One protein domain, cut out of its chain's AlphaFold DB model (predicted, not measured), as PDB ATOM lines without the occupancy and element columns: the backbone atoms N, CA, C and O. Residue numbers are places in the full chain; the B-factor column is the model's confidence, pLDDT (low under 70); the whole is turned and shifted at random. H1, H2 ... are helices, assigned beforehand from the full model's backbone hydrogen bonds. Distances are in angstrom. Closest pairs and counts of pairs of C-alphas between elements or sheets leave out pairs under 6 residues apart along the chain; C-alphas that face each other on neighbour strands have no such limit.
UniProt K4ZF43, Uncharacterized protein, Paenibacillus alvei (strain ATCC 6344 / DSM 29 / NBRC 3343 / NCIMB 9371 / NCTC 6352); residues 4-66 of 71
ATOM      1  N   TYR A   4     102.741 144.685 162.981       95.19
ATOM      2  CA  TYR A   4     103.355 145.303 164.157       95.19
ATOM      3  C   TYR A   4     103.892 146.698 163.834       95.19
ATOM      4  O   TYR A   4     103.678 147.630 164.599       95.19
ATOM      5  N   GLU A   5     104.509 146.868 162.664       93.88
ATOM      6  CA  GLU A   5     104.964 148.177 162.184       93.88
ATOM      7  C   GLU A   5     103.795 149.154 162.013       93.88
ATOM      8  O   GLU A   5     103.933 150.325 162.347       93.88
ATOM      9  N   GLN A   6     102.630 148.689 161.547       94.19
ATOM     10  CA  GLN A   6     101.421 149.522 161.457       94.19
ATOM     11  C   GLN A   6     100.931 149.986 162.829       94.19
ATOM     12  O   GLN A   6     100.639 151.169 162.999       94.19
ATOM     13  N   VAL A   7     100.884 149.081 163.808       95.44
ATOM     14  CA  VAL A   7     100.458 149.410 165.176       95.44
ATOM     15  C   VAL A   7     101.440 150.381 165.834       95.44
ATOM     16  O   VAL A   7     101.022 151.424 166.334       95.44
ATOM     17  N   PHE A   8     102.744 150.103 165.781       95.38
ATOM     18  CA  PHE A   8     103.739 150.988 166.386       95.38
ATOM     19  C   PHE A   8     103.849 152.332 165.666       95.38
ATOM     20  O   PHE A   8     104.041 153.349 166.325       95.38
ATOM     21  N   ALA A   9     103.681 152.384 164.340       94.25
ATOM     22  CA  ALA A   9     103.638 153.653 163.615       94.25
ATOM     23  C   ALA A   9     102.423 154.493 164.025       94.25
ATOM     24  O   ALA A   9     102.548 155.707 164.189       94.25
ATOM     25  N   PHE A  10     101.269 153.852 164.240       95.00
ATOM     26  CA  PHE A  10     100.085 154.522 164.770       95.00
ATOM     27  C   PHE A  10     100.359 155.095 166.166       95.00
ATOM     28  O   PHE A  10     100.183 156.298 166.359       95.00
ATOM     29  N   TYR A  11     100.889 154.293 167.096       94.50
ATOM     30  CA  TYR A  11     101.273 154.771 168.432       94.50
ATOM     31  C   TYR A  11     102.265 155.932 168.360       94.50
ATOM     32  O   TYR A  11     102.031 156.978 168.956       94.50
ATOM     33  N   ALA A  12     103.318 155.809 167.552       92.62
ATOM     34  CA  ALA A  12     104.341 156.840 167.389       92.62
ATOM     35  C   ALA A  12     103.811 158.149 166.776       92.62
ATOM     36  O   ALA A  12     104.496 159.174 166.837       92.62
ATOM     37  N   SER A  13     102.644 158.118 166.129       93.50
ATOM     38  CA  SER A  13     101.975 159.297 165.569       93.50
ATOM     39  C   SER A  13     100.942 159.929 166.504       93.50
ATOM     40  O   SER A  13     100.610 161.095 166.313       93.50
ATOM     41  N   ALA A  14     100.441 159.171 167.481       93.38
ATOM     42  CA  ALA A  14      99.288 159.545 168.299       93.38
ATOM     43  C   ALA A  14      99.624 159.783 169.777       93.38
ATOM     44  O   ALA A  14      98.841 160.441 170.456       93.38
ATOM     45  N   LEU A  15     100.744 159.245 170.268       92.75
ATOM     46  CA  LEU A  15     101.118 159.259 171.682       92.75
ATOM     47  C   LEU A  15     102.359 160.118 171.935       92.75
ATOM     48  O   LEU A  15     103.271 160.182 171.102       92.75
ATOM     49  N   ASP A  16     102.407 160.726 173.118       90.75
ATOM     50  CA  ASP A  16     103.611 161.370 173.638       90.75
ATOM     51  C   ASP A  16     104.690 160.322 173.982       90.75
ATOM     52  O   ASP A  16     104.368 159.146 174.155       90.75
ATOM     53  N   PRO A  17     105.982 160.692 174.093       87.62
ATOM     54  CA  PRO A  17     107.072 159.719 174.230       87.62
ATOM     55  C   PRO A  17     106.931 158.731 175.401       87.62
ATOM     56  O   PRO A  17     107.234 157.552 175.236       87.62
ATOM     57  N   GLU A  18     106.451 159.192 176.559       88.81
ATOM     58  CA  GLU A  18     106.255 158.349 177.750       88.81
ATOM     59  C   GLU A  18     105.107 157.343 177.553       88.81
ATOM     60  O   GLU A  18     105.257 156.150 177.822       88.81
ATOM     61  N   GLU A  19     103.980 157.799 176.996       92.25
ATOM     62  CA  GLU A  19     102.840 156.938 176.664       92.25
ATOM     63  C   GLU A  19     103.174 155.965 175.530       92.25
ATOM     64  O   GLU A  19     102.772 154.802 175.568       92.25
ATOM     65  N   LEU A  20     103.945 156.418 174.538       91.62
ATOM     66  CA  LEU A  20     104.436 155.602 173.435       91.62
ATOM     67  C   LEU A  20     105.261 154.426 173.956       91.62
ATOM     68  O   LEU A  20     105.015 153.293 173.538       91.62
ATOM     69  N   GLU A  21     106.221 154.674 174.848       90.19
ATOM     70  CA  GLU A  21     107.047 153.617 175.435       90.19
ATOM     71  C   GLU A  21     106.189 152.642 176.245       90.19
ATOM     72  O   GLU A  21     106.262 151.428 176.034       90.19
ATOM     73  N   HIS A  22     105.325 153.164 177.119       93.56
ATOM     74  CA  HIS A  22     104.477 152.348 177.981       93.56
ATOM     75  C   HIS A  22     103.527 151.446 177.176       93.56
ATOM     76  O   HIS A  22     103.586 150.219 177.292       93.56
ATOM     77  N   MET A  23     102.713 152.035 176.295       95.69
ATOM     78  CA  MET A  23     101.720 151.314 175.490       95.69
ATOM     79  C   MET A  23     102.373 150.328 174.521       95.69
ATOM     80  O   MET A  23     101.894 149.204 174.344       95.69
ATOM     81  N   SER A  24     103.493 150.713 173.903       95.31
ATOM     82  CA  SER A  24     104.211 149.817 172.992       95.31
ATOM     83  C   SER A  24     104.801 148.621 173.730       95.31
ATOM     84  O   SER A  24     104.793 147.513 173.191       95.31
ATOM     85  N   ARG A  25     105.292 148.817 174.959       95.12
ATOM     86  CA  ARG A  25     105.839 147.742 175.791       95.12
ATOM     87  C   ARG A  25     104.752 146.776 176.257       95.12
ATOM     88  O   ARG A  25     104.963 145.566 176.182       95.12
ATOM     89  N   GLU A  26     103.592 147.277 176.680       96.94
ATOM     90  CA  GLU A  26     102.446 146.423 177.022       96.94
ATOM     91  C   GLU A  26     101.985 145.589 175.821       96.94
ATOM     92  O   GLU A  26     101.836 144.367 175.925       96.94
ATOM     93  N   PHE A  27     101.836 146.227 174.654       96.31
ATOM     94  CA  PHE A  27     101.482 145.537 173.418       96.31
ATOM     95  C   PHE A  27     102.517 144.465 173.054       96.31
ATOM     96  O   PHE A  27     102.144 143.329 172.761       96.31
ATOM     97  N   TYR A  28     103.812 144.791 173.122       95.88
ATOM     98  CA  TYR A  28     104.898 143.853 172.842       95.88
ATOM     99  C   TYR A  28     104.802 142.597 173.714       95.88
ATOM    100  O   TYR A  28     104.774 141.480 173.194       95.88
ATOM    101  N   VAL A  29     104.704 142.766 175.037       95.44
ATOM    102  CA  VAL A  29     104.637 141.644 175.986       95.44
ATOM    103  C   VAL A  29     103.392 140.792 175.735       95.44
ATOM    104  O   VAL A  29     103.484 139.563 175.718       95.44
ATOM    105  N   SER A  30     102.244 141.424 175.473       95.12
ATOM    106  CA  SER A  30     101.011 140.712 175.128       95.12
ATOM    107  C   SER A  30     101.162 139.883 173.848       95.12
ATOM    108  O   SER A  30     100.790 138.708 173.838       95.12
ATOM    109  N   GLN A  31     101.751 140.444 172.786       94.12
ATOM    110  CA  GLN A  31     101.956 139.723 171.529       94.12
ATOM    111  C   GLN A  31     102.938 138.560 171.679       94.12
ATOM    112  O   GLN A  31     102.666 137.482 171.156       94.12
ATOM    113  N   VAL A  32     104.033 138.729 172.426       92.94
ATOM    114  CA  VAL A  32     104.949 137.619 172.743       92.94
ATOM    115  C   VAL A  32     104.203 136.506 173.480       92.94
ATOM    116  O   VAL A  32     104.310 135.345 173.091       92.94
ATOM    117  N   GLY A  33     103.388 136.852 174.482       91.75
ATOM    118  CA  GLY A  33     102.557 135.887 175.201       91.75
ATOM    119  C   GLY A  33     101.585 135.131 174.290       91.75
ATOM    120  O   GLY A  33     101.440 133.920 174.423       91.75
ATOM    121  N   ILE A  34     100.966 135.811 173.320       90.44
ATOM    122  CA  ILE A  34     100.066 135.187 172.338       90.44
ATOM    123  C   ILE A  34     100.832 134.261 171.388       90.44
ATOM    124  O   ILE A  34     100.386 133.142 171.144       90.44
ATOM    125  N   ILE A  35     101.975 134.708 170.860       89.19
ATOM    126  CA  ILE A  35     102.781 133.919 169.918       89.19
ATOM    127  C   ILE A  35     103.285 132.640 170.594       89.19
ATOM    128  O   ILE A  35     103.232 131.577 169.981       89.19
ATOM    129  N   LEU A  36     103.729 132.743 171.849       85.75
ATOM    130  CA  LEU A  36     104.281 131.628 172.620       85.75
ATOM    131  C   LEU A  36     103.221 130.762 173.312       85.75
ATOM    132  O   LEU A  36     103.497 129.617 173.652       85.75
ATOM    133  N   GLY A  37     102.015 131.284 173.534       78.50
ATOM    134  CA  GLY A  37     100.991 130.626 174.349       78.50
ATOM    135  C   GLY A  37     100.356 129.381 173.726       78.50
ATOM    136  O   GLY A  37      99.633 128.677 174.425       78.50
ATOM    137  N   TRP A  38     100.590 129.110 172.436       63.81
ATOM    138  CA  TRP A  38      99.876 128.062 171.692       63.81
ATOM    139  C   TRP A  38     100.762 126.980 171.055       63.81
ATOM    140  O   TRP A  38     100.205 126.009 170.544       63.81
ATOM    141  N   THR A  39     102.100 127.078 171.080       58.72
ATOM    142  CA  THR A  39     102.930 126.166 170.262       58.72
ATOM    143  C   THR A  39     104.371 125.976 170.746       58.72
ATOM    144  O   THR A  39     104.929 126.819 171.445       58.72
ATOM    145  N   ASP A  40     104.949 124.837 170.345       66.75
ATOM    146  CA  ASP A  40     106.330 124.410 170.588       66.75
ATOM    147  C   ASP A  40     107.346 125.389 169.967       66.75
ATOM    148  O   ASP A  40     107.261 125.715 168.786       66.75
ATOM    149  N   LEU A  41     108.335 125.820 170.758       63.16
ATOM    150  CA  LEU A  41     109.363 126.817 170.405       63.16
ATOM    151  C   LEU A  41     110.268 126.393 169.230       63.16
ATOM    152  O   LEU A  41     111.102 127.175 168.770       63.16
ATOM    153  N   SER A  42     110.127 125.151 168.763       67.56
ATOM    154  CA  SER A  42     110.761 124.629 167.552       67.56
ATOM    155  C   SER A  42     110.120 125.163 166.258       67.56
ATOM    156  O   SER A  42     110.703 125.018 165.179       67.56
ATOM    157  N   ASP A  43     108.960 125.825 166.349       77.94
ATOM    158  CA  ASP A  43     108.258 126.387 165.203       77.94
ATOM    159  C   ASP A  43     108.954 127.655 164.670       77.94
ATOM    160  O   ASP A  43     108.881 128.760 165.222       77.94
ATOM    161  N   SER A  44     109.614 127.495 163.523       82.19
ATOM    162  CA  SER A  44     110.290 128.581 162.808       82.19
ATOM    163  C   SER A  44     109.370 129.760 162.454       82.19
ATOM    164  O   SER A  44     109.860 130.872 162.239       82.19
ATOM    165  N   GLU A  45     108.049 129.566 162.391       84.69
ATOM    166  CA  GLU A  45     107.094 130.642 162.126       84.69
ATOM    167  C   GLU A  45     106.880 131.548 163.341       84.69
ATOM    168  O   GLU A  45     106.787 132.769 163.182       84.69
ATOM    169  N   GLN A  46     106.864 130.992 164.555       85.12
ATOM    170  CA  GLN A  46     106.795 131.787 165.784       85.12
ATOM    171  C   GLN A  46     108.032 132.670 165.927       85.12
ATOM    172  O   GLN A  46     107.912 133.869 166.185       85.12
ATOM    173  N   LEU A  47     109.219 132.103 165.685       87.69
ATOM    174  CA  LEU A  47     110.477 132.848 165.735       87.69
ATOM    175  C   LEU A  47     110.479 134.007 164.733       87.69
ATOM    176  O   LEU A  47     110.889 135.117 165.076       87.69
ATOM    177  N   LYS A  48     109.959 133.793 163.515       90.62
ATOM    178  CA  LYS A  48     109.797 134.867 162.520       90.62
ATOM    179  C   LYS A  48     108.843 135.958 163.003       90.62
ATOM    180  O   LYS A  48     109.144 137.135 162.812       90.62
ATOM    181  N   LYS A  49     107.723 135.600 163.642       90.94
ATOM    182  CA  LYS A  49     106.766 136.574 164.200       90.94
ATOM    183  C   LYS A  49     107.377 137.392 165.338       90.94
ATOM    184  O   LYS A  49     107.249 138.611 165.323       90.94
ATOM    185  N   ILE A  50     108.092 136.750 166.263       92.00
ATOM    186  CA  ILE A  50     108.793 137.437 167.360       92.00
ATOM    187  C   ILE A  50     109.879 138.358 166.803       92.00
ATOM    188  O   ILE A  50     109.968 139.511 167.206       92.00
ATOM    189  N   THR A  51     110.651 137.895 165.817       93.06
ATOM    190  CA  THR A  51     111.686 138.716 165.170       93.06
ATOM    191  C   THR A  51     111.080 139.932 164.470       93.06
ATOM    192  O   THR A  51     111.613 141.034 164.564       93.06
ATOM    193  N   ALA A  52     109.942 139.761 163.791       94.38
ATOM    194  CA  ALA A  52     109.232 140.856 163.137       94.38
ATOM    195  C   ALA A  52     108.662 141.875 164.140       94.38
ATOM    196  O   ALA A  52     108.684 143.074 163.862       94.38
ATOM    197  N   LEU A  53     108.173 141.405 165.293       95.69
ATOM    198  CA  LEU A  53     107.715 142.245 166.400       95.69
ATOM    199  C   LEU A  53     108.880 143.038 167.016       95.69
ATOM    200  O   LEU A  53     108.762 144.248 167.194       95.69
ATOM    201  N   ASP A  54     110.007 142.371 167.285       95.00
ATOM    202  CA  ASP A  54     111.219 142.979 167.850       95.00
ATOM    203  C   ASP A  54     111.810 144.050 166.940       95.00
ATOM    204  O   ASP A  54     112.075 145.170 167.375       95.00
ATOM    205  N   TYR A  55     111.923 143.740 165.649       95.00
ATOM    206  CA  TYR A  55     112.368 144.702 164.651       95.00
ATOM    207  C   TYR A  55     111.480 145.954 164.635       95.00
ATOM    208  O   TYR A  55     111.988 147.074 164.693       95.00
ATOM    209  N   ALA A  56     110.157 145.771 164.604       94.69
ATOM    210  CA  ALA A  56     109.213 146.880 164.543       94.69
ATOM    211  C   ALA A  56     109.281 147.770 165.798       94.69
ATOM    212  O   ALA A  56     109.273 148.996 165.681       94.69
ATOM    213  N   TYR A  57     109.404 147.162 166.981       94.38
ATOM    214  CA  TYR A  57     109.540 147.885 168.245       94.38
ATOM    215  C   TYR A  57     110.810 148.748 168.262       94.38
ATOM    216  O   TYR A  57     110.733 149.959 168.460       94.38
ATOM    217  N   ARG A  58     111.979 148.169 167.963       92.81
ATOM    218  CA  ARG A  58     113.258 148.903 167.980       92.81
ATOM    219  C   ARG A  58     113.290 150.047 166.969       92.81
ATOM    220  O   ARG A  58     113.692 151.164 167.285       92.81
ATOM    221  N   VAL A  59     112.854 149.788 165.738       92.75
ATOM    222  CA  VAL A  59     112.958 150.781 164.659       92.75
ATOM    223  C   VAL A  59     112.016 151.963 164.882       92.75
ATOM    224  O   VAL A  59     112.397 153.102 164.618       92.75
ATOM    225  N   ILE A  60     110.796 151.713 165.362       91.19
ATOM    226  CA  ILE A  60     109.754 152.744 165.429       91.19
ATOM    227  C   ILE A  60     109.668 153.367 166.822       91.19
ATOM    228  O   ILE A  60     109.594 154.589 166.939       91.19
ATOM    229  N   VAL A  61     109.686 152.543 167.871       89.12
ATOM    230  CA  VAL A  61     109.482 152.984 169.256       89.12
ATOM    231  C   VAL A  61     110.791 153.515 169.829       89.12
ATOM    232  O   VAL A  61     110.856 154.687 170.192       89.12
ATOM    233  N   GLU A  62     111.866 152.716 169.830       84.62
ATOM    234  CA  GLU A  62     113.162 153.161 170.379       84.62
ATOM    235  C   GLU A  62     113.783 154.281 169.530       84.62
ATOM    236  O   GLU A  62     114.334 155.240 170.077       84.62
ATOM    237  N   GLY A  63     113.624 154.225 168.202       77.00
ATOM    238  CA  GLY A  63     114.052 155.295 167.295       77.00
ATOM    239  C   GLY A  63     113.407 156.654 167.608       77.00
ATOM    240  O   GLY A  63     114.077 157.691 167.553       77.00
ATOM    241  N   LYS A  64     112.125 156.673 168.002       69.62
ATOM    242  CA  LYS A  64     111.421 157.902 168.404       69.62
ATOM    243  C   LYS A  64     111.669 158.305 169.856       69.62
ATOM    244  O   LYS A  64     111.879 159.492 170.096       69.62
ATOM    245  N   ALA A  65     111.692 157.362 170.797       59.94
ATOM    246  CA  ALA A  65     111.943 157.642 172.213       59.94
ATOM    247  C   ALA A  65     113.330 158.279 172.426       59.94
ATOM    248  O   ALA A  65     113.462 159.277 173.131       59.94
ATOM    249  N   SER A  66     114.349 157.791 171.709       58.44
ATOM    250  CA  SER A  66     115.714 158.347 171.744       58.44
ATOM    251  C   SER A  66     115.800 159.774 171.187       58.44
ATOM    252  O   SER A  66     116.640 160.565 171.609       58.44
TER     253      SER A  66
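Overview. This is residues 4 to 66 of the 71 residues of an uncharacterized protein of Paenibacillus alvei (strain ATCC 6344 / DSM 29 / NBRC 3343 / NCIMB 9371 / NCTC 6352) (UniProt K4ZF43). What shape do these atoms make? Two long helices, H2 and H3, form a helical hairpin, and the shorter H1 packs on both of them over the half away from their loop; together they are a three-helix bundle, up and down, each helix running against the one before it. What are the counts and the size? The printed part has 63 residues with three named helices in the order H1, H2, H3 and no named strand, and its class is all helix. It is a rod spanning 37 by 17 by 17 A, only just compact and close to loose, with a radius of gyration of the C-alphas of 12.3 A.

Along the chain. Where does the first helix run? H1 is residues 4 to 14, 15.4 A long, from C-alpha 4 at (103.355, 145.303, 164.157). Where are the long ones? H2 is residues 17 to 36, 28.3 A long. H3 is residues 44 to 66, 31.5 A long, ending at C-alpha 66 at (115.714, 158.347, 171.744).

Arrangement. How does H1 stand to the others? H1 and H2 are a hairpin at a shallow tilt of 20 degrees, opposite ways; H2 touches H1 with residues 20 to 24 alone, and their closest C-alphas, of Tyr 11 and Leu 20, are 6.0 A apart. H1 touches H3 at a shallow tilt of 20 degrees, the same way, with the closest C-alphas, of Glu 5 and Ala 56, 5.0 A apart. How do H2 and H3 meet? This hairpin touches at a shallow tilt of 5 degrees, opposite ways; its closest C-alphas, of Pro 17 and Ala 65, are 5.7 A apart. Are the helix backbones well formed? Every O i to N i+4 pair is within hydrogen-bond range in H1 and H2, and 18 of 19 are in H3.

Size, cuts and confidence. How far does it reach? The C-alphas farthest apart, of Asp 16 and Ser 42, are 37.9 A apart, and residues 39 to 44, of which 44 belongs to H3, stand free. Is anything cut or uncertain? The printed part has no cut, and pLDDT is under 70 at residues 38 to 42 and 64 to 66.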